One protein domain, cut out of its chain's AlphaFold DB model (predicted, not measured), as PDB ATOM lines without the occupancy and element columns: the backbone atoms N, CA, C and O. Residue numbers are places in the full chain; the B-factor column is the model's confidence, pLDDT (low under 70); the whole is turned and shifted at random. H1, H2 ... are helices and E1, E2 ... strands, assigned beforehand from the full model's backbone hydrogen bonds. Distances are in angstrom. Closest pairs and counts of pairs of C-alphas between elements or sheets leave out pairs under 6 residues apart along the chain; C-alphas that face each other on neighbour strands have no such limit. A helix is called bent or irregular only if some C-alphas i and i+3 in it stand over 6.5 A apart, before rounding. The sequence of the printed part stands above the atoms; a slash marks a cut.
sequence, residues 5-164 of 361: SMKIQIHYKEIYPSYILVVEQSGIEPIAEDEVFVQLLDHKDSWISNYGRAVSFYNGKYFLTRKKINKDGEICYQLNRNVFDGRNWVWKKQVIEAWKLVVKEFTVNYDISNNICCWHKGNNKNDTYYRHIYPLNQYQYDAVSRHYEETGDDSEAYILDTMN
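This is residues 5 to 164 of the 361 residues of an uncharacterized protein of Clostridium sp. FS41 (UniProt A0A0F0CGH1). Helix H2 sits in the middle, between a twisted and curled four-stranded sheet, E1 to E4, and a small ribbon of two strands, E7 and E8, whose far side is covered by the helical hairpin H3 and H4. A long, bent hairpin, E5 and E6, runs past the four-stranded sheet, and H1 grazes that sheet. The 160 printed residues hold four named helices and eight named strands in the order H1 E1 E2 E3 E4 E5 E6 H2 E7 E8 H3 H4; the three sheets are antiparallel. The class is mixed, with 79 residues in named elements, under half. The whole is compact, radius of gyration of the C-alphas 16.7 A, and spans 50 by 42 by 36 A.

Begin at Ser 5; residues 5 to 22 hold no named element. Find C-alpha 23 at (114.593, 118.330, 157.047), where H1, residues 23 to 26, begins. Next come E1, 37 to 39, E2, 46 to 49, E3, 54 to 58, and E4, 61 to 64. E5, 75 to 84, covers 26.4 A and bends by 55 degrees at residue 78; E6, 89 to 97, covers 22.8 A and bends by 60 degrees at 93. H2, 98 to 106, starts at C-alpha 98 (115.611, 100.939, 148.053). E7, 117 to 120, and E8, 133 to 136, precede H3, 138 to 151, 19.9 A, and H4, 156 to 164, which ends at C-alpha 164 (112.957, 101.332, 123.031).

Look first at E1 E2 E3 E4, a meander, each strand the antiparallel neighbour of the one before; read N 38 and O 48 at 2.9 A, N 47 and O 55 at 2.9 A, and N 56 and O 63 at 2.9 A. H2 is on this sheet at a height of 9.1 A, across the strands, at 80 degrees to E1 on the local plane; its closest C-alphas to E2 are Ile 48 and Leu 101, 6.8 A. In the hairpin E5 and E6, N 81 and O 92 are 2.8 A apart; Cys 76 and Ala 98 are the closest C-alphas of E5 and H2, 5.3 A. In the hairpin E7 and E8, N 119 and O 134 are 2.9 A apart. The closest C-alphas of H2 and E8 are Val 103 and Pro 135, 7.2 A, and those of E7 and H3 are Cys 117 and Gln 138, 6.2 A. H3, with residues 140 to 144 alone, touches H4, closest at the C-alphas of Gln 140 and Thr 162, 6.1 A; they run opposite ways at a steep tilt of 35.1 degrees, only just steep. H2 and H3 are apart. Every O i to N i+4 pair is within hydrogen-bond range in H2, H3 and H4; H1 is too short for one.

The C-alphas farthest apart, those of Arg 87 and Thr 151, are 53.7 A apart. The printed part has no cut; E7 to E8 is the long link. No printed residue is under 70 in pLDDT.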
ATOM      1  N   SER A   5     105.562 108.740 119.059       71.75
ATOM      2  CA  SER A   5     104.780 108.892 120.291       71.75
ATOM      3  C   SER A   5     104.790 107.663 121.213       71.75
ATOM      4  O   SER A   5     104.352 107.772 122.360       71.75
ATOM      5  N   MET A   6     105.277 106.514 120.729       80.38
ATOM      6  CA  MET A   6     105.429 105.270 121.489       80.38
ATOM      7  C   MET A   6     106.818 105.108 122.115       80.38
ATOM      8  O   MET A   6     107.025 104.167 122.884       80.38
ATOM      9  N   LYS A   7     107.782 105.973 121.773       86.19
ATOM     10  CA  LYS A   7     109.117 105.907 122.370       86.19
ATOM     11  C   LYS A   7     109.047 106.360 123.822       86.19
ATOM     12  O   LYS A   7     108.593 107.464 124.120       86.19
ATOM     13  N   ILE A   8     109.520 105.503 124.714       88.00
ATOM     14  CA  ILE A   8     109.696 105.811 126.127       88.00
ATOM     15  C   ILE A   8     110.810 106.852 126.250       88.00
ATOM     16  O   ILE A   8     111.858 106.723 125.616       88.00
ATOM     17  N   GLN A   9     110.560 107.868 127.068       92.44
ATOM     18  CA  GLN A   9     111.532 108.868 127.505       92.44
ATOM     19  C   GLN A   9     111.697 108.755 129.021       92.44
ATOM     20  O   GLN A   9     110.812 108.233 129.702       92.44
ATOM     21  N   ILE A  10     112.810 109.241 129.567       94.94
ATOM     22  CA  ILE A  10     112.993 109.299 131.020       94.94
ATOM     23  C   ILE A  10     112.342 110.572 131.542       94.94
ATOM     24  O   ILE A  10     112.820 111.677 131.293       94.94
ATOM     25  N   HIS A  11     111.259 110.408 132.297       97.06
ATOM     26  CA  HIS A  11     110.593 111.490 133.012       97.06
ATOM     27  C   HIS A  11     110.583 111.216 134.517       97.06
ATOM     28  O   HIS A  11     110.578 110.071 134.978       97.06
ATOM     29  N   TYR A  12     110.537 112.296 135.290       97.25
ATOM     30  CA  TYR A  12     110.535 112.256 136.748       97.25
ATOM     31  C   TYR A  12     109.227 112.808 137.295       97.25
ATOM     32  O   TYR A  12     108.572 113.640 136.663       97.25
ATOM     33  N   LYS A  13     108.825 112.316 138.464       96.38
ATOM     34  CA  LYS A  13     107.548 112.682 139.073       96.38
ATOM     35  C   LYS A  13     107.621 114.072 139.690       96.38
ATOM     36  O   LYS A  13     108.610 114.447 140.313       96.38
ATOM     37  N   GLU A  14     106.521 114.802 139.570       92.62
ATOM     38  CA  GLU A  14     106.275 115.983 140.387       92.62
ATOM     39  C   GLU A  14     105.882 115.528 141.800       92.62
ATOM     40  O   GLU A  14     104.949 114.737 141.972       92.62
ATOM     41  N   ILE A  15     106.607 116.006 142.809       93.31
ATOM     42  CA  ILE A  15     106.395 115.629 144.208       93.31
ATOM     43  C   ILE A  15     105.547 116.696 144.884       93.31
ATOM     44  O   ILE A  15     105.867 117.883 144.841       93.31
ATOM     45  N   TYR A  16     104.486 116.266 145.564       91.56
ATOM     46  CA  TYR A  16     103.653 117.173 146.342       91.56
ATOM     47  C   TYR A  16     104.427 117.698 147.554       91.56
ATOM     48  O   TYR A  16     104.900 116.884 148.354       91.56
ATOM     49  N   PRO A  17     104.500 119.026 147.761       92.50
ATOM     50  CA  PRO A  17     105.215 119.607 148.896       92.50
ATOM     51  C   PRO A  17     104.758 119.068 150.255       92.50
ATOM     52  O   PRO A  17     105.574 118.886 151.150       92.50
ATOM     53  N   SER A  18     103.471 118.734 150.398       91.31
ATOM     54  CA  SER A  18     102.906 118.148 151.621       91.31
ATOM     55  C   SER A  18     103.467 116.770 151.979       91.31
ATOM     56  O   SER A  18     103.279 116.320 153.104       91.31
ATOM     57  N   TYR A  19     104.115 116.082 151.037       94.88
ATOM     58  CA  TYR A  19     104.744 114.780 151.260       94.88
ATOM     59  C   TYR A  19     106.253 114.882 151.501       94.88
ATOM     60  O   TYR A  19     106.878 113.870 151.820       94.88
ATOM     61  N   ILE A  20     106.848 116.068 151.357       96.38
ATOM     62  CA  ILE A  20     108.274 116.280 151.604       96.38
ATOM     63  C   ILE A  20     108.498 116.440 153.108       96.38
ATOM     64  O   ILE A  20     107.834 117.229 153.780       96.38
ATOM     65  N   LEU A  21     109.446 115.679 153.648       95.56
ATOM     66  CA  LEU A  21     109.893 115.835 155.026       95.56
ATOM     67  C   LEU A  21     110.594 117.185 155.195       95.56
ATOM     68  O   LEU A  21     111.542 117.490 154.476       95.56
ATOM     69  N   VAL A  22     110.180 117.952 156.202       92.81
ATOM     70  CA  VAL A  22     110.882 119.174 156.607       92.81
ATOM     71  C   VAL A  22     112.176 118.772 157.316       92.81
ATOM     72  O   VAL A  22     112.162 118.339 158.472       92.81
ATOM     73  N   VAL A  23     113.297 118.858 156.602       84.44
ATOM     74  CA  VAL A  23     114.593 118.330 157.047       84.44
ATOM     75  C   VAL A  23     115.044 118.982 158.356       84.44
ATOM     76  O   VAL A  23     115.509 118.272 159.251       84.44
ATOM     77  N   GLU A  24     114.797 120.281 158.536       84.69
ATOM     78  CA  GLU A  24     115.133 121.033 159.752       84.69
ATOM     79  C   GLU A  24     114.435 120.466 160.995       84.69
ATOM     80  O   GLU A  24     115.009 120.451 162.082       84.69
ATOM     81  N   GLN A  25     113.209 119.956 160.840       84.81
ATOM     82  CA  GLN A  25     112.459 119.325 161.932       84.81
ATOM     83  C   GLN A  25     112.967 117.913 162.236       84.81
ATOM     84  O   GLN A  25     112.798 117.414 163.349       84.81
ATOM     85  N   SER A  26     113.577 117.255 161.250       87.38
ATOM     86  CA  SER A  26     114.048 115.879 161.384       87.38
ATOM     87  C   SER A  26     115.408 115.762 162.077       87.38
ATOM     88  O   SER A  26     115.680 114.743 162.715       87.38
ATOM     89  N   GLY A  27     116.262 116.785 161.953       89.44
ATOM     90  CA  GLY A  27     117.662 116.728 162.385       89.44
ATOM     91  C   GLY A  27     118.528 115.762 161.562       89.44
ATOM     92  O   GLY A  27     119.625 115.413 161.992       89.44
ATOM     93  N   ILE A  28     118.036 115.287 160.412       93.94
ATOM     94  CA  ILE A  28     118.796 114.458 159.475       93.94
ATOM     95  C   ILE A  28     119.579 115.375 158.542       93.94
ATOM     96  O   ILE A  28     118.987 116.180 157.838       93.94
ATOM     97  N   GLU A  29     120.900 115.228 158.497       94.38
ATOM     98  CA  GLU A  29     121.730 115.981 157.555       94.38
ATOM     99  C   GLU A  29     121.597 115.405 156.126       94.38
ATOM    100  O   GLU A  29     121.783 114.185 155.925       94.38
ATOM    101  N   PRO A  30     121.257 116.250 155.129       95.56
ATOM    102  CA  PRO A  30     121.327 115.896 153.716       95.56
ATOM    103  C   PRO A  30     122.750 115.524 153.294       95.56
ATOM    104  O   PRO A  30     123.718 116.104 153.780       95.56
ATOM    105  N   ILE A  31     122.886 114.571 152.373       96.69
ATOM    106  CA  ILE A  31     124.181 114.235 151.747       96.69
ATOM    107  C   ILE A  31     124.452 115.036 150.469       96.69
ATOM    108  O   ILE A  31     125.565 114.988 149.951       96.69
ATOM    109  N   ALA A  32     123.449 115.754 149.965       96.62
ATOM    110  CA  ALA A  32     123.531 116.613 148.791       96.62
ATOM    111  C   ALA A  32     122.531 117.770 148.912       96.62
ATOM    112  O   ALA A  32     121.549 117.667 149.649       96.62
ATOM    113  N   GLU A  33     122.774 118.860 148.181       95.19
ATOM    114  CA  GLU A  33     121.918 120.057 148.199       95.19
ATOM    115  C   GLU A  33     120.497 119.782 147.686       95.19
ATOM    116  O   GLU A  33     119.542 120.388 148.165       95.19
ATOM    117  N   ASP A  34     120.344 118.855 146.738       95.69
ATOM    118  CA  ASP A  34     119.058 118.454 146.163       95.69
ATOM    119  C   ASP A  34     118.441 117.230 146.862       95.69
ATOM    120  O   ASP A  34     117.461 116.673 146.357       95.69
ATOM    121  N   GLU A  35     118.988 116.767 147.996       97.56
ATOM    122  CA  GLU A  35     118.407 115.623 148.695       97.56
ATOM    123  C   GLU A  35     117.074 115.997 149.356       97.56
ATOM    124  O   GLU A  35     117.005 116.810 150.278       97.56
ATOM    125  N   VAL A  36     116.005 115.329 148.924       97.44
ATOM    126  CA  VAL A  36     114.654 115.483 149.468       97.44
ATOM    127  C   VAL A  36     114.095 114.126 149.865       97.44
ATOM    128  O   VAL A  36     114.223 113.153 149.126       97.44
ATOM    129  N   PHE A  37     113.446 114.059 151.028       98.44
ATOM    130  CA  PHE A  37     112.813 112.845 151.547       98.44
ATOM    131  C   PHE A  37     111.302 112.904 151.321       98.44
ATOM    132  O   PHE A  37     110.633 113.804 151.827       98.44
ATOM    133  N   VAL A  38     110.755 111.927 150.599       98.12
ATOM    134  CA  VAL A  38     109.325 111.835 150.267       98.12
ATOM    135  C   VAL A  38     108.646 110.782 151.130       98.12
ATOM    136  O   VAL A  38     109.182 109.692 151.342       98.12
ATOM    137  N   GLN A  39     107.465 111.119 151.650       97.69
ATOM    138  CA  GLN A  39     106.660 110.239 152.487       97.69
ATOM    139  C   GLN A  39     106.213 109.004 151.708       97.69
ATOM    140  O   GLN A  39     105.583 109.092 150.656       97.69
ATOM    141  N   LEU A  40     106.457 107.833 152.285       97.88
ATOM    142  CA  LEU A  40     105.966 106.570 151.759       97.88
ATOM    143  C   LEU A  40     104.536 106.338 152.257       97.88
ATOM    144  O   LEU A  40     104.347 105.728 153.302       97.88
ATOM    145  N   LEU A  41     103.521 106.783 151.512       96.44
ATOM    146  CA  LEU A  41     102.110 106.771 151.956       96.44
ATOM    147  C   LEU A  41     101.578 105.395 152.397       96.44
ATOM    148  O   LEU A  41     100.684 105.299 153.236       96.44
ATOM    149  N   ASP A  42     102.115 104.314 151.831       96.81
ATOM    150  CA  ASP A  42     101.722 102.947 152.186       96.81
ATOM    151  C   ASP A  42     102.583 102.347 153.305       96.81
ATOM    152  O   ASP A  42     102.354 101.204 153.698       96.81
ATOM    153  N   HIS A  43     103.572 103.076 153.823       97.88
ATOM    154  CA  HIS A  43     104.467 102.631 154.884       97.88
ATOM    155  C   HIS A  43     104.340 103.519 156.118       97.88
ATOM    156  O   HIS A  43     104.246 104.738 156.047       97.88
ATOM    157  N   LYS A  44     104.339 102.887 157.287       97.12
ATOM    158  CA  LYS A  44     104.160 103.589 158.550       97.12
ATOM    159  C   LYS A  44     105.347 104.505 158.817       97.12
ATOM    160  O   LYS A  44     106.466 103.998 158.901       97.12
ATOM    161  N   ASP A  45     105.078 105.791 159.034       96.50
ATOM    162  CA  ASP A  45     106.034 106.755 159.587       96.50
ATOM    163  C   ASP A  45     107.410 106.669 158.895       96.50
ATOM    164  O   ASP A  45     108.441 106.556 159.560       96.50
ATOM    165  N   SER A  46     107.419 106.586 157.559       97.81
ATOM    166  CA  SER A  46     108.621 106.309 156.764       97.81
ATOM    167  C   SER A  46     108.718 107.205 155.530       97.81
ATOM    168  O   SER A  46     107.710 107.509 154.892       97.81
ATOM    169  N   TRP A  47     109.949 107.559 155.168       98.38
ATOM    170  CA  TRP A  47     110.298 108.366 154.000       98.38
ATOM    171  C   TRP A  47     111.465 107.730 153.246       98.38
ATOM    172  O   TRP A  47     112.272 107.012 153.843       98.38
ATOM    173  N   ILE A  48     111.572 108.017 151.951       98.62
ATOM    174  CA  ILE A  48     112.714 107.653 151.104       98.62
ATOM    175  C   ILE A  48     113.246 108.911 150.417       98.62
ATOM    176  O   ILE A  48     112.452 109.720 149.933       98.62
ATOM    177  N   SER A  49     114.564 109.106 150.394       98.50
ATOM    178  CA  SER A  49     115.150 110.189 149.607       98.50
ATOM    179  C   SER A  49     115.331 109.832 148.142       98.50
ATOM    180  O   SER A  49     115.377 108.660 147.764       98.50
ATOM    181  N   ASN A  50     115.503 110.860 147.316       98.50
ATOM    182  CA  ASN A  50     115.941 110.739 145.927       98.50
ATOM    183  C   ASN A  50     117.335 110.098 145.783       98.50
ATOM    184  O   ASN A  50     117.701 109.740 144.671       98.50
ATOM    185  N   TYR A  51     118.077 109.911 146.884       98.38
ATOM    186  CA  TYR A  51     119.340 109.165 146.981       98.38
ATOM    187  C   TYR A  51     119.183 107.766 147.598       98.38
ATOM    188  O   TYR A  51     120.170 107.125 147.962       98.38
ATOM    189  N   GLY A  52     117.947 107.303 147.796       98.25
ATOM    190  CA  GLY A  52     117.655 105.987 148.358       98.25
ATOM    191  C   GLY A  52     117.978 105.831 149.845       98.25
ATOM    192  O   GLY A  52     118.031 104.699 150.341       98.25
ATOM    193  N   ARG A  53     118.150 106.927 150.600       98.06
ATOM    194  CA  ARG A  53     118.238 106.890 152.070       98.06
ATOM    195  C   ARG A  53     116.836 106.852 152.666       98.06
ATOM    196  O   ARG A  53     116.030 107.744 152.427       98.06
ATOM    197  N   ALA A  54     116.539 105.829 153.461       98.19
ATOM    198  CA  ALA A  54     115.266 105.761 154.174       98.19
ATOM    199  C   ALA A  54     115.362 106.416 155.556       98.19
ATOM    200  O   ALA A  54     116.360 106.262 156.267       98.19
ATOM    201  N   VAL A  55     114.300 107.115 155.944       97.88
ATOM    202  CA  VAL A  55     114.102 107.687 157.281       97.88
ATOM    203  C   VAL A  55     112.849 107.074 157.885       97.88
ATOM    204  O   VAL A  55     111.850 106.864 157.198       97.88
ATOM    205  N   SER A  56     112.884 106.806 159.186       97.19
ATOM    206  CA  SER A  56     111.718 106.387 159.961       97.19
ATOM    207  C   SER A  56     111.506 107.318 161.149       97.19
ATOM    208  O   SER A  56     112.463 107.862 161.700       97.19
ATOM    209  N   PHE A  57     110.252 107.473 161.567       96.38
ATOM    210  CA  PHE A  57     109.875 108.217 162.765       96.38
ATOM    211  C   PHE A  57     109.341 107.268 163.842       96.38
ATOM    212  O   PHE A  57     108.471 106.433 163.600       96.38
ATOM    213  N   TYR A  58     109.897 107.362 165.050       93.50
ATOM    214  CA  TYR A  58     109.511 106.533 166.193       93.50
ATOM    215  C   TYR A  58     109.826 107.259 167.501       93.50
ATOM    216  O   TYR A  58     110.860 107.911 167.621       93.50
ATOM    217  N   ASN A  59     108.943 107.136 168.497       92.00
ATOM    218  CA  ASN A  59     109.097 107.765 169.815       92.00
ATOM    219  C   ASN A  59     109.453 109.266 169.753       92.00
ATOM    220  O   ASN A  59     110.295 109.745 170.510       92.00
ATOM    221  N   GLY A  60     108.818 110.004 168.837       92.25
ATOM    222  CA  GLY A  60     109.005 111.451 168.713       92.25
ATOM    223  C   GLY A  60     110.297 111.879 168.014       92.25
ATOM    224  O   GLY A  60     110.628 113.059 168.069       92.25
ATOM    225  N   LYS A  61     111.048 110.957 167.398       94.56
ATOM    226  CA  LYS A  61     112.327 111.253 166.740       94.56
ATOM    227  C   LYS A  61     112.430 110.600 165.367       94.56
ATOM    228  O   LYS A  61     111.945 109.486 165.163       94.56
ATOM    229  N   TYR A  62     113.114 111.287 164.458       96.94
ATOM    230  CA  TYR A  62     113.511 110.765 163.154       96.94
ATOM    231  C   TYR A  62     114.877 110.083 163.248       96.94
ATOM    232  O   TYR A  62     115.735 110.481 164.035       96.94
ATOM    233  N   PHE A  63     115.079 109.037 162.455       95.81
ATOM    234  CA  PHE A  63     116.361 108.349 162.334       95.81
ATOM    235  C   PHE A  63     116.495 107.715 160.953       95.81
ATOM    236  O   PHE A  63     115.504 107.303 160.345       95.81
ATOM    237  N   LEU A  64     117.734 107.586 160.476       97.19
ATOM    238  CA  LEU A  64     118.019 106.821 159.267       97.19
ATOM    239  C   LEU A  64     117.690 105.348 159.501       97.19
ATOM    240  O   LEU A  64     118.192 104.713 160.436       97.19
ATOM    241  N   THR A  65     116.843 104.792 158.644       97.56
ATOM    242  CA  THR A  65     116.468 103.386 158.704       97.56
ATOM    243  C   THR A  65     117.691 102.529 158.390       97.56
ATOM    244  O   THR A  65     118.402 102.745 157.410       97.56
ATOM    245  N   ARG A  66     117.942 101.506 159.213       97.12
ATOM    246  CA  ARG A  66     119.065 100.587 158.999       97.12
ATOM    247  C   ARG A  66     118.919  99.859 157.657       97.12
ATOM    248  O   ARG A  66     117.995  99.060 157.493       97.12
ATOM    249  N   LYS A  67     119.877 100.076 156.752       96.75
ATOM    250  CA  LYS A  67     119.995  99.322 155.500       96.75
ATOM    251  C   LYS A  67     120.480  97.888 155.727       96.75
ATOM    252  O   LYS A  67     121.270  97.619 156.637       96.75
ATOM    253  N   LYS A  68     120.011  96.975 154.885       97.06
ATOM    254  CA  LYS A  68     120.512  95.603 154.716       97.06
ATOM    255  C   LYS A  68     120.896  95.420 153.252       97.06
ATOM    256  O   LYS A  68     120.318  96.090 152.411       97.06
ATOM    257  N   ILE A  69     121.832  94.528 152.960       97.62
ATOM    258  CA  ILE A  69     122.164  94.154 151.582       97.62
ATOM    259  C   ILE A  69     121.552  92.780 151.313       97.62
ATOM    260  O   ILE A  69     121.674  91.891 152.162       97.62
ATOM    261  N   ASN A  70     120.823  92.622 150.208       96.62
ATOM    262  CA  ASN A  70     120.286  91.318 149.814       96.62
ATOM    263  C   ASN A  70     121.355  90.469 149.092       96.62
ATOM    264  O   ASN A  70     122.502  90.878 148.934       96.62
ATOM    265  N   LYS A  71     120.978  89.261 148.659       96.25
ATOM    266  CA  LYS A  71     121.877  88.335 147.947       96.25
ATOM    267  C   LYS A  71     122.393  88.877 146.602       96.25
ATOM    268  O   LYS A  71     123.445  88.443 146.155       96.25
ATOM    269  N   ASP A  72     121.663  89.813 145.999       93.06
ATOM    270  CA  ASP A  72     121.943  90.404 144.689       93.06
ATOM    271  C   ASP A  72     122.738  91.724 144.823       93.06
ATOM    272  O   ASP A  72     122.977  92.418 143.840       93.06
ATOM    273  N   GLY A  73     123.152  92.086 146.046       95.81
ATOM    274  CA  GLY A  73     123.903  93.313 146.330       95.81
ATOM    275  C   GLY A  73     123.040  94.566 146.515       95.81
ATOM    276  O   GLY A  73     123.584  95.637 146.778       95.81
ATOM    277  N   GLU A  74     121.713  94.448 146.440       97.69
ATOM    278  CA  GLU A  74     120.789  95.580 146.542       97.69
ATOM    279  C   GLU A  74     120.627  96.072 147.981       97.69
ATOM    280  O   GLU A  74     120.509  95.284 148.930       97.69
ATOM    281  N   ILE A  75     120.534  97.393 148.138       98.38
ATOM    282  CA  ILE A  75     120.148  98.028 149.400       98.38
ATOM    283  C   ILE A  75     118.670  97.741 149.668       98.38
ATOM    284  O   ILE A  75     117.810  98.057 148.855       98.38
ATOM    285  N   CYS A  76     118.360  97.225 150.854       98.44
ATOM    286  CA  CYS A  76     117.005  96.941 151.308       98.44
ATOM    287  C   CYS A  76     116.704  97.573 152.666       98.44
ATOM    288  O   CYS A  76     117.555  97.638 153.561       98.44
ATOM    289  N   TYR A  77     115.434  97.917 152.862       98.56
ATOM    290  CA  TYR A  77     114.890  98.384 154.132       98.56
ATOM    291  C   TYR A  77     113.788  97.458 154.626       98.56
ATOM    292  O   TYR A  77     113.031  96.886 153.847       98.56
ATOM    293  N   GLN A  78     113.696  97.312 155.947       98.12
ATOM    294  CA  GLN A  78     112.592  96.610 156.592       98.12
ATOM    295  C   GLN A  78     111.605  97.641 157.142       98.12
ATOM    296  O   GLN A  78     111.845  98.215 158.204       98.12
ATOM    297  N   LEU A  79     110.502  97.852 156.431       98.06
ATOM    298  CA  LEU A  79     109.479  98.854 156.738       98.06
ATOM    299  C   LEU A  79     108.149  98.179 157.098       98.06
ATOM    300  O   LEU A  79     107.959  96.987 156.861       98.06
ATOM    301  N   ASN A  80     107.213  98.923 157.688       97.88
ATOM    302  CA  ASN A  80     105.863  98.420 157.953       97.88
ATOM    303  C   ASN A  80     104.912  98.910 156.858       97.88
ATOM    304  O   ASN A  80     104.554 100.083 156.875       97.88
ATOM    305  N   ARG A  81     104.477  98.038 155.944       97.75
ATOM    306  CA  ARG A  81     103.494  98.366 154.899       97.75
ATOM    307  C   ARG A  81     102.066  98.210 155.427       97.75
ATOM    308  O   ARG A  81     101.782  97.279 156.188       97.75
ATOM    309  N   ASN A  82     101.169  99.114 155.044       97.50
ATOM    310  CA  ASN A  82      99.743  99.020 155.324       97.50
ATOM    311  C   ASN A  82      99.105  98.062 154.323       97.50
ATOM    312  O   ASN A  82      99.124  98.314 153.122       97.50
ATOM    313  N   VAL A  83      98.556  96.957 154.813       96.50
ATOM    314  CA  VAL A  83      97.964  95.918 153.968       96.50
ATOM    315  C   VAL A  83      96.626  95.477 154.533       96.50
ATOM    316  O   VAL A  83      96.419  95.480 155.748       96.50
ATOM    317  N   PHE A  84      95.717  95.073 153.654       95.19
ATOM    318  CA  PHE A  84      94.437  94.511 154.054       95.19
ATOM    319  C   PHE A  84      94.594  93.020 154.395       95.19
ATOM    320  O   PHE A  84      95.116  92.247 153.596       95.19
ATOM    321  N   ASP A  85      94.162  92.597 155.586       94.81
ATOM    322  CA  ASP A  85      94.273  91.204 156.058       94.81
ATOM    323  C   ASP A  85      93.031  90.339 155.771       94.81
ATOM    324  O   ASP A  85      92.914  89.230 156.289       94.81
ATOM    325  N   GLY A  86      92.088  90.854 154.975       92.94
ATOM    326  CA  GLY A  86      90.774  90.251 154.727       92.94
ATOM    327  C   GLY A  86      89.657  90.854 155.585       92.94
ATOM    328  O   GLY A  86      88.486  90.827 155.195       92.94
ATOM    329  N   ARG A  87      89.986  91.486 156.720       93.25
ATOM    330  CA  ARG A  87      89.006  92.128 157.615       93.25
ATOM    331  C   ARG A  87      89.328  93.587 157.913       93.25
ATOM    332  O   ARG A  87      88.394  94.396 158.023       93.25
ATOM    333  N   ASN A  88      90.602  93.911 158.090       95.62
ATOM    334  CA  ASN A  88      91.123  95.201 158.510       95.62
ATOM    335  C   ASN A  88      92.406  95.566 157.750       95.62
ATOM    336  O   ASN A  88      93.153  94.706 157.294       95.62
ATOM    337  N   TRP A  89      92.688  96.863 157.678       96.31
ATOM    338  CA  TRP A  89      93.997  97.382 157.305       96.31
ATOM    339  C   TRP A  89      94.929  97.316 158.510       96.31
ATOM    340  O   TRP A  89      94.635  97.876 159.570       96.31
ATOM    341  N   VAL A  90      96.042  96.610 158.349       97.31
ATOM    342  CA  VAL A  90      97.027  96.338 159.397       97.31
ATOM    343  C   VAL A  90      98.431  96.656 158.901       97.31
ATOM    344  O   VAL A  90      98.699  96.708 157.702       97.31
ATOM    345  N   TRP A  91      99.347  96.866 159.837       97.88
ATOM    346  CA  TRP A  91     100.757  97.062 159.533       97.88
ATOM    347  C   TRP A  91     101.473  95.716 159.506       97.88
ATOM    348  O   TRP A  91     101.479  95.005 160.512       97.88
ATOM    349  N   LYS A  92     102.095  95.370 158.376       97.81
ATOM    350  CA  LYS A  92     102.953  94.184 158.259       97.81
ATOM    351  C   LYS A  92     104.372  94.592 157.896       97.81
ATOM    352  O   LYS A  92     104.582  95.443 157.035       97.81
ATOM    353  N   LYS A  93     105.349  93.966 158.550       97.75
ATOM    354  CA  LYS A  93     106.762  94.140 158.204       97.75
ATOM    355  C   LYS A  93     107.015  93.557 156.817       97.75
ATOM    356  O   LYS A  93     106.651  92.412 156.563       97.75
ATOM    357  N   GLN A  94     107.672  94.328 155.966       97.12
ATOM    358  CA  GLN A  94     108.097  93.932 154.633       97.12
ATOM    359  C   GLN A  94     109.542  94.383 154.423       97.12
ATOM    360  O   GLN A  94     109.932  95.467 154.859       97.12
ATOM    361  N   VAL A  95     110.341  93.534 153.777       97.75
ATOM    362  CA  VAL A  95     111.648  93.927 153.246       97.75
ATOM    363  C   VAL A  95     111.444  94.357 151.800       97.75
ATOM    364  O   VAL A  95     110.782  93.646 151.045       97.75
ATOM    365  N   ILE A  96     111.970  95.520 151.439       97.81
ATOM    366  CA  ILE A  96     111.845  96.099 150.100       97.81
ATOM    367  C   ILE A  96     113.173  96.731 149.687       97.81
ATOM    368  O   ILE A  96     113.860  97.324 150.525       97.81
ATOM    369  N   GLU A  97     113.545  96.574 148.420       98.44
ATOM    370  CA  GLU A  97     114.720  97.215 147.838       98.44
ATOM    371  C   GLU A  97     114.533  98.739 147.771       98.44
ATOM    372  O   GLU A  97     113.454  99.241 147.444       98.44
ATOM    373  N   ALA A  98     115.595  99.483 148.067       98.56
ATOM    374  CA  ALA A  98     115.611 100.939 148.053       98.56
ATOM    375  C   ALA A  98     115.255 101.481 146.669       98.56
ATOM    376  O   ALA A  98     114.414 102.369 146.568       98.56
ATOM    377  N   TRP A  99     115.812 100.898 145.602       98.56
ATOM    378  CA  TRP A  99     115.539 101.338 144.236       98.56
ATOM    379  C   TRP A  99     114.050 101.236 143.875       98.56
ATOM    380  O   TRP A  99     113.548 102.110 143.180       98.56
ATOM    381  N   LYS A 100     113.305 100.243 144.392       98.19
ATOM    382  CA  LYS A 100     111.853 100.134 144.146       98.19
ATOM    383  C   LYS A 100     111.091 101.295 144.770       98.19
ATOM    384  O   LYS A 100     110.159 101.811 144.163       98.19
ATOM    385  N   LEU A 101     111.493 101.706 145.973       98.38
ATOM    386  CA  LEU A 101     110.935 102.884 146.634       98.38
ATOM    387  C   LEU A 101     111.315 104.162 145.876       98.38
ATOM    388  O   LEU A 101     110.452 104.998 145.641       98.38
ATOM    389  N   VAL A 102     112.571 104.289 145.437       98.69
ATOM    390  CA  VAL A 102     113.031 105.460 144.675       98.69
ATOM    391  C   VAL A 102     112.293 105.568 143.338       98.69
ATOM    392  O   VAL A 102     111.715 106.607 143.044       98.69
ATOM    393  N   VAL A 103     112.216 104.493 142.551       98.31
ATOM    394  CA  VAL A 103     111.457 104.481 141.290       98.31
ATOM    395  C   VAL A 103     109.989 104.824 141.546       98.31
ATOM    396  O   VAL A 103     109.434 105.670 140.850       98.31
ATOM    397  N   LYS A 104     109.368 104.230 142.575       97.31
ATOM    398  CA  LYS A 104     107.966 104.505 142.919       97.31
ATOM    399  C   LYS A 104     107.712 105.980 143.232       97.31
ATOM    400  O   LYS A 104     106.651 106.471 142.856       97.31
ATOM    401  N   GLU A 105     108.622 106.682 143.895       97.81
ATOM    402  CA  GLU A 105     108.364 108.065 144.316       97.81
ATOM    403  C   GLU A 105     108.928 109.127 143.356       97.81
ATOM    404  O   GLU A 105     108.357 110.212 143.267       97.81
ATOM    405  N   PHE A 106     109.985 108.828 142.590       98.25
ATOM    406  CA  PHE A 106     110.730 109.837 141.822       98.25
ATOM    407  C   PHE A 106     110.708 109.649 140.299       98.25
ATOM    408  O   PHE A 106     110.881 110.631 139.578       98.25
ATOM    409  N   THR A 107     110.454 108.443 139.778       97.81
ATOM    410  CA  THR A 107     110.614 108.142 138.339       97.81
ATOM    411  C   THR A 107     109.306 107.681 137.708       97.81
ATOM    412  O   THR A 107     108.621 106.817 138.248       97.81
ATOM    413  N   VAL A 108     108.940 108.223 136.545       97.81
ATOM    414  CA  VAL A 108     107.768 107.749 135.791       97.81
ATOM    415  C   VAL A 108     108.072 106.362 135.225       97.81
ATOM    416  O   VAL A 108     108.869 106.224 134.299       97.81
ATOM    417  N   ASN A 109     107.438 105.322 135.771       96.94
ATOM    418  CA  ASN A 109     107.598 103.958 135.276       96.94
ATOM    419  C   ASN A 109     106.439 103.591 134.334       96.94
ATOM    420  O   ASN A 109     105.310 103.369 134.768       96.94
ATOM    421  N   TYR A 110     106.714 103.518 133.030       95.00
ATOM    422  CA  TYR A 110     105.691 103.256 132.008       95.00
ATOM    423  C   TYR A 110     105.222 101.795 131.930       95.00
ATOM    424  O   TYR A 110     104.187 101.546 131.308       95.00
ATOM    425  N   ASP A 111     105.931 100.856 132.561       94.62
ATOM    426  CA  ASP A 111     105.592  99.427 132.571       94.62
ATOM    427  C   ASP A 111     105.949  98.788 133.921       94.62
ATOM    428  O   ASP A 111     106.948  98.083 134.080       94.62
ATOM    429  N   ILE A 112     105.124  99.067 134.931       95.25
ATOM    430  CA  ILE A 112     105.405  98.648 136.313       95.25
ATOM    431  C   ILE A 112     105.315  97.130 136.501       95.25
ATOM    432  O   ILE A 112     105.864  96.605 137.465       95.25
ATOM    433  N   SER A 113     104.619  96.433 135.599       94.00
ATOM    434  CA  SER A 113     104.469  94.978 135.628       94.00
ATOM    435  C   SER A 113     105.724  94.250 135.169       94.00
ATOM    436  O   SER A 113     106.086  93.241 135.772       94.00
ATOM    437  N   ASN A 114     106.379  94.746 134.115       95.56
ATOM    438  CA  ASN A 114     107.517  94.056 133.511       95.56
ATOM    439  C   ASN A 114     108.864  94.602 133.984       95.56
ATOM    440  O   ASN A 114     109.856  93.876 133.930       95.56
ATOM    441  N   ASN A 115     108.916  95.841 134.482       96.88
ATOM    442  CA  ASN A 115     110.144  96.440 134.999       96.88
ATOM    443  C   ASN A 115     110.491  95.913 136.401       96.88
ATOM    444  O   ASN A 115     110.323  96.594 137.415       96.88
ATOM    445  N   ILE A 116     110.948  94.662 136.440       96.25
ATOM    446  CA  ILE A 116     111.269  93.900 137.653       96.25
ATOM    447  C   ILE A 116     112.746  93.996 138.068       96.25
ATOM    448  O   ILE A 116     113.083  93.621 139.193       96.25
ATOM    449  N   CYS A 117     113.605  94.513 137.188       96.94
ATOM    450  CA  CYS A 117     115.034  94.728 137.405       96.94
ATOM    451  C   CYS A 117     115.351  96.227 137.480       96.94
ATOM    452  O   CYS A 117     114.540  97.076 137.105       96.94
ATOM    453  N   CYS A 118     116.560  96.555 137.935       97.81
ATOM    454  CA  CYS A 118     117.043  97.929 137.973       97.81
ATOM    455  C   CYS A 118     118.523  97.987 137.600       97.81
ATOM    456  O   CYS A 118     119.355  97.376 138.281       97.81
ATOM    457  N   TRP A 119     118.855  98.710 136.529       98.50
ATOM    458  CA  TRP A 119     120.242  99.053 136.229       98.50
ATOM    459  C   TRP A 119     120.674 100.218 137.110       98.50
ATOM    460  O   TRP A 119     119.971 101.223 137.188       98.50
ATOM    461  N   HIS A 120     121.824 100.080 137.760       98.56
ATOM    462  CA  HIS A 120     122.451 101.150 138.527       98.56
ATOM    463  C   HIS A 120     123.676 101.605 137.756       98.56
ATOM    464  O   HIS A 120     124.499 100.766 137.387       98.56
ATOM    465  N   LYS A 121     123.806 102.912 137.537       97.88
ATOM    466  CA  LYS A 121     124.911 103.482 136.772       97.88
ATOM    467  C   LYS A 121     126.268 103.007 137.312       97.88
ATOM    468  O   LYS A 121     126.481 102.940 138.525       97.88
ATOM    469  N   GLY A 122     127.173 102.633 136.417       97.50
ATOM    470  CA  GLY A 122     128.470 102.030 136.710       97.50
ATOM    471  C   GLY A 122     128.386 100.637 137.342       97.50
ATOM    472  O   GLY A 122     129.336 100.217 138.003       97.50
ATOM    473  N   ASN A 123     127.242  99.950 137.223       96.62
ATOM    474  CA  ASN A 123     126.914  98.732 137.972       96.62
ATOM    475  C   ASN A 123     127.098  98.900 139.500       96.62
ATOM    476  O   ASN A 123     127.482  97.976 140.221       96.62
ATOM    477  N   ASN A 124     126.857 100.111 140.017       97.38
ATOM    478  CA  ASN A 124     127.073 100.439 141.423       97.38
ATOM    479  C   ASN A 124     125.772 100.338 142.228       97.38
ATOM    480  O   ASN A 124     125.054 101.319 142.403       97.38
ATOM    481  N   LYS A 125     125.504  99.168 142.815       96.00
ATOM    482  CA  LYS A 125     124.301  98.921 143.637       96.00
ATOM    483  C   LYS A 125     124.191  99.780 144.908       96.00
ATOM    484  O   LYS A 125     123.136  99.810 145.540       96.00
ATOM    485  N   ASN A 126     125.254 100.493 145.296       95.50
ATOM    486  CA  ASN A 126     125.186 101.470 146.385       95.50
ATOM    487  C   ASN A 126     124.688 102.847 145.930       95.50
ATOM    488  O   ASN A 126     124.234 103.622 146.774       95.50
ATOM    489  N   ASP A 127     124.776 103.154 144.635       97.38
ATOM    490  CA  ASP A 127     124.215 104.371 144.066       97.38
ATOM    491  C   ASP A 127     122.738 104.139 143.746       97.38
ATOM    492  O   ASP A 127     122.379 103.363 142.865       97.38
ATOM    493  N   THR A 128     121.874 104.779 144.524       97.12
ATOM    494  CA  THR A 128     120.414 104.712 144.369       97.12
ATOM    495  C   THR A 128     119.831 106.088 144.078       97.12
ATOM    496  O   THR A 128     118.647 106.323 144.323       97.12
ATOM    497  N   TYR A 129     120.653 107.005 143.553       98.50
ATOM    498  CA  TYR A 129     120.169 108.288 143.076       98.50
ATOM    499  C   TYR A 129     119.180 108.075 141.929       98.50
ATOM    500  O   TYR A 129     119.460 107.349 140.979       98.50
ATOM    501  N   TYR A 130     118.013 108.709 142.004       98.31
ATOM    502  CA  TYR A 130     116.898 108.474 141.080       98.31
ATOM    503  C   TYR A 130     117.233 108.715 139.598       98.31
ATOM    504  O   TYR A 130     116.570 108.154 138.729       98.31
ATOM    505  N   ARG A 131     118.260 109.525 139.297       97.75
ATOM    506  CA  ARG A 131     118.756 109.759 137.926       97.75
ATOM    507  C   ARG A 131     119.858 108.797 137.488       97.75
ATOM    508  O   ARG A 131     120.291 108.844 136.346       97.75
ATOM    509  N   HIS A 132     120.355 107.970 138.398       98.31
ATOM    510  CA  HIS A 132     121.389 106.971 138.138       98.31
ATOM    511  C   HIS A 132     120.829 105.549 138.142       98.31
ATOM    512  O   HIS A 132     121.591 104.595 137.998       98.31
ATOM    513  N   ILE A 133     119.514 105.395 138.300       98.44
ATOM    514  CA  ILE A 133     118.849 104.099 138.288       98.44
ATOM    515  C   ILE A 133     117.804 104.033 137.178       98.44
ATOM    516  O   ILE A 133     117.076 104.996 136.934       98.44
ATOM    517  N   TYR A 134     117.708 102.875 136.531       98.19
ATOM    518  CA  TYR A 134     116.818 102.654 135.397       98.19
ATOM    519  C   TYR A 134     116.009 101.378 135.638       98.19
ATOM    520  O   TYR A 134     116.591 100.290 135.654       98.19
ATOM    521  N   PRO A 135     114.684 101.474 135.858       97.88
ATOM    522  CA  PRO A 135     113.831 100.300 135.964       97.88
ATOM    523  C   PRO A 135     113.706  99.639 134.588       97.88
ATOM    524  O   PRO A 135     113.301 100.288 133.623       97.88
ATOM    525  N   LEU A 136     114.054  98.357 134.504       97.94
ATOM    526  CA  LEU A 136     114.140  97.597 133.255       97.94
ATOM    527  C   LEU A 136     113.423  96.256 133.388       97.94
ATOM    528  O   LEU A 136     113.346  95.679 134.480       97.94
ATOM    529  N   ASN A 137     112.942  95.725 132.265       97.56
ATOM    530  CA  ASN A 137     112.592  94.310 132.192       97.56
ATOM    531  C   ASN A 137     113.854  93.432 132.120       97.56
ATOM    532  O   ASN A 137     114.967  93.936 131.955       97.56
ATOM    533  N   GLN A 138     113.685  92.112 132.237       97.56
ATOM    534  CA  GLN A 138     114.813  91.179 132.271       97.56
ATOM    535  C   GLN A 138     115.678  91.236 130.998       97.56
ATOM    536  O   GLN A 138     116.894  91.353 131.104       97.56
ATOM    537  N   TYR A 139     115.073  91.221 129.804       98.00
ATOM    538  CA  TYR A 139     115.815  91.250 128.535       98.00
ATOM    539  C   TYR A 139     116.620  92.543 128.365       98.00
ATOM    540  O   TYR A 139     117.766  92.512 127.921       98.00
ATOM    541  N   GLN A 140     116.029  93.677 128.750       98.12
ATOM    542  CA  GLN A 140     116.702  94.976 128.738       98.12
ATOM    543  C   GLN A 140     117.866  95.010 129.728       98.12
ATOM    544  O   GLN A 140     118.948  95.474 129.380       98.12
ATOM    545  N   TYR A 141     117.663  94.504 130.946       98.25
ATOM    546  CA  TYR A 141     118.715  94.442 131.958       98.25
ATOM    547  C   TYR A 141     119.895  93.585 131.488       98.25
ATOM    548  O   TYR A 141     121.040  94.020 131.585       98.25
ATOM    549  N   ASP A 142     119.624  92.409 130.922       98.12
ATOM    550  CA  ASP A 142     120.659  91.503 130.416       98.12
ATOM    551  C   ASP A 142     121.448  92.128 129.254       98.12
ATOM    552  O   ASP A 142     122.658  91.926 129.142       98.12
ATOM    553  N   ALA A 143     120.775  92.894 128.387       98.38
ATOM    554  CA  ALA A 143     121.414  93.619 127.293       98.38
ATOM    555  C   ALA A 143     122.341  94.731 127.805       98.38
ATOM    556  O   ALA A 143     123.508  94.771 127.414       98.38
ATOM    557  N   VAL A 144     121.858  95.570 128.730       98.44
ATOM    558  CA  VAL A 144     122.662  96.644 129.336       98.44
ATOM    559  C   VAL A 144     123.838  96.076 130.130       98.44
ATOM    560  O   VAL A 144     124.955  96.560 129.974       98.44
ATOM    561  N   SER A 145     123.625  95.020 130.924       98.31
ATOM    562  CA  SER A 145     124.694  94.382 131.704       98.31
ATOM    563  C   SER A 145     125.811  93.864 130.804       98.31
ATOM    564  O   SER A 145     126.976  94.159 131.049       98.31
ATOM    565  N   ARG A 146     125.460  93.146 129.729       98.31
ATOM    566  CA  ARG A 146     126.445  92.606 128.783       98.31
ATOM    567  C   ARG A 146     127.213  93.714 128.067       98.31
ATOM    568  O   ARG A 146     128.435  93.657 127.995       98.31
ATOM    569  N   HIS A 147     126.512  94.735 127.576       98.38
ATOM    570  CA  HIS A 147     127.147  95.870 126.901       98.38
ATOM    571  C   HIS A 147     128.102  96.620 127.828       98.38
ATOM    572  O   HIS A 147     129.221  96.939 127.425       98.38
ATOM    573  N   TYR A 148     127.711  96.837 129.083       98.44
ATOM    574  CA  TYR A 148     128.578  97.455 130.081       98.44
ATOM    575  C   TYR A 148     129.798  96.583 130.414       98.44
ATOM    576  O   TYR A 148     130.904  97.103 130.528       98.44
ATOM    577  N   GLU A 149     129.640  95.265 130.538       98.12
ATOM    578  CA  GLU A 149     130.764  94.341 130.765       98.12
ATOM    579  C   GLU A 149     131.773  94.344 129.604       98.12
ATOM    580  O   GLU A 149     132.978  94.246 129.836       98.12
ATOM    581  N   GLU A 150     131.297  94.480 128.366       98.00
ATOM    582  CA  GLU A 150     132.133  94.476 127.160       98.00
ATOM    583  C   GLU A 150     132.800  95.830 126.880       98.00
ATOM    584  O   GLU A 150     133.935  95.875 126.401       98.00
ATOM    585  N   THR A 151     132.106  96.936 127.154       98.00
ATOM    586  CA  THR A 151     132.507  98.276 126.689       98.00
ATOM    587  C   THR A 151     132.759  99.282 127.810       98.00
ATOM    588  O   THR A 151     133.434 100.287 127.590       98.00
ATOM    589  N   GLY A 152     132.221  99.035 129.005       97.44
ATOM    590  CA  GLY A 152     132.163  99.998 130.105       97.44
ATOM    591  C   GLY A 152     131.174 101.151 129.891       97.44
ATOM    592  O   GLY A 152     131.135 102.057 130.722       97.44
ATOM    593  N   ASP A 153     130.398 101.154 128.801       97.50
ATOM    594  CA  ASP A 153     129.401 102.185 128.508       97.50
ATOM    595  C   ASP A 153     128.035 101.820 129.096       97.50
ATOM    596  O   ASP A 153     127.510 100.728 128.904       97.50
ATOM    597  N   ASP A 154     127.447 102.770 129.809       97.75
ATOM    598  CA  ASP A 154     126.066 102.734 130.277       97.75
ATOM    599  C   ASP A 154     125.395 104.105 130.128       97.75
ATOM    600  O   ASP A 154     124.579 104.538 130.951       97.75
ATOM    601  N   SER A 155     125.774 104.823 129.069       97.56
ATOM    602  CA  SER A 155     125.190 106.110 128.730       97.56
ATOM    603  C   SER A 155     123.662 106.035 128.667       97.56
ATOM    604  O   SER A 155     123.070 105.073 128.175       97.56
ATOM    605  N   GLU A 156     123.003 107.101 129.128       97.25
ATOM    606  CA  GLU A 156     121.539 107.199 129.105       97.25
ATOM    607  C   GLU A 156     120.984 107.002 127.685       97.25
ATOM    608  O   GLU A 156     119.936 106.388 127.512       97.25
ATOM    609  N   ALA A 157     121.721 107.449 126.662       96.81
ATOM    610  CA  ALA A 157     121.370 107.241 125.262       96.81
ATOM    611  C   ALA A 157     121.316 105.750 124.885       96.81
ATOM    612  O   ALA A 157     120.343 105.325 124.264       96.81
ATOM    613  N   TYR A 158     122.314 104.954 125.287       97.50
ATOM    614  CA  TYR A 158     122.324 103.510 125.042       97.50
ATOM    615  C   TYR A 158     121.199 102.794 125.803       97.50
ATOM    616  O   TYR A 158     120.489 101.950 125.247       97.50
ATOM    617  N   ILE A 159     120.993 103.161 127.071       97.81
ATOM    618  CA  ILE A 159     119.920 102.586 127.890       97.81
ATOM    619  C   ILE A 159     118.554 102.912 127.271       97.81
ATOM    620  O   ILE A 159     117.725 102.017 127.129       97.81
ATOM    621  N   LEU A 160     118.322 104.156 126.840       96.81
ATOM    622  CA  LEU A 160     117.088 104.565 126.163       96.81
ATOM    623  C   LEU A 160     116.873 103.843 124.830       96.81
ATOM    624  O   LEU A 160     115.727 103.503 124.514       96.81
ATOM    625  N   ASP A 161     117.932 103.607 124.055       96.81
ATOM    626  CA  ASP A 161     117.853 102.819 122.822       96.81
ATOM    627  C   ASP A 161     117.442 101.375 123.131       96.81
ATOM    628  O   ASP A 161     116.459 100.877 122.584       96.81
ATOM    629  N   THR A 162     118.073 100.757 124.133       97.38
ATOM    630  CA  THR A 162     117.735  99.407 124.614       97.38
ATOM    631  C   THR A 162     116.295  99.328 125.131       97.38
ATOM    632  O   THR A 162     115.546  98.416 124.777       97.38
ATOM    633  N   MET A 163     115.854 100.311 125.922       95.75
ATOM    634  CA  MET A 163     114.479 100.397 126.427       95.75
ATOM    635  C   MET A 163     113.448 100.503 125.296       95.75
ATOM    636  O   MET A 163     112.311 100.039 125.442       95.75
ATOM    637  N   ASN A 164     113.827 101.131 124.182       94.75
ATOM    638  CA  ASN A 164     112.957 101.332 123.031       94.75
ATOM    639  C   ASN A 164     113.068 100.247 121.953       94.75
ATOM    640  O   ASN A 164     112.132 100.119 121.150       94.75
TER     641      ASN A 164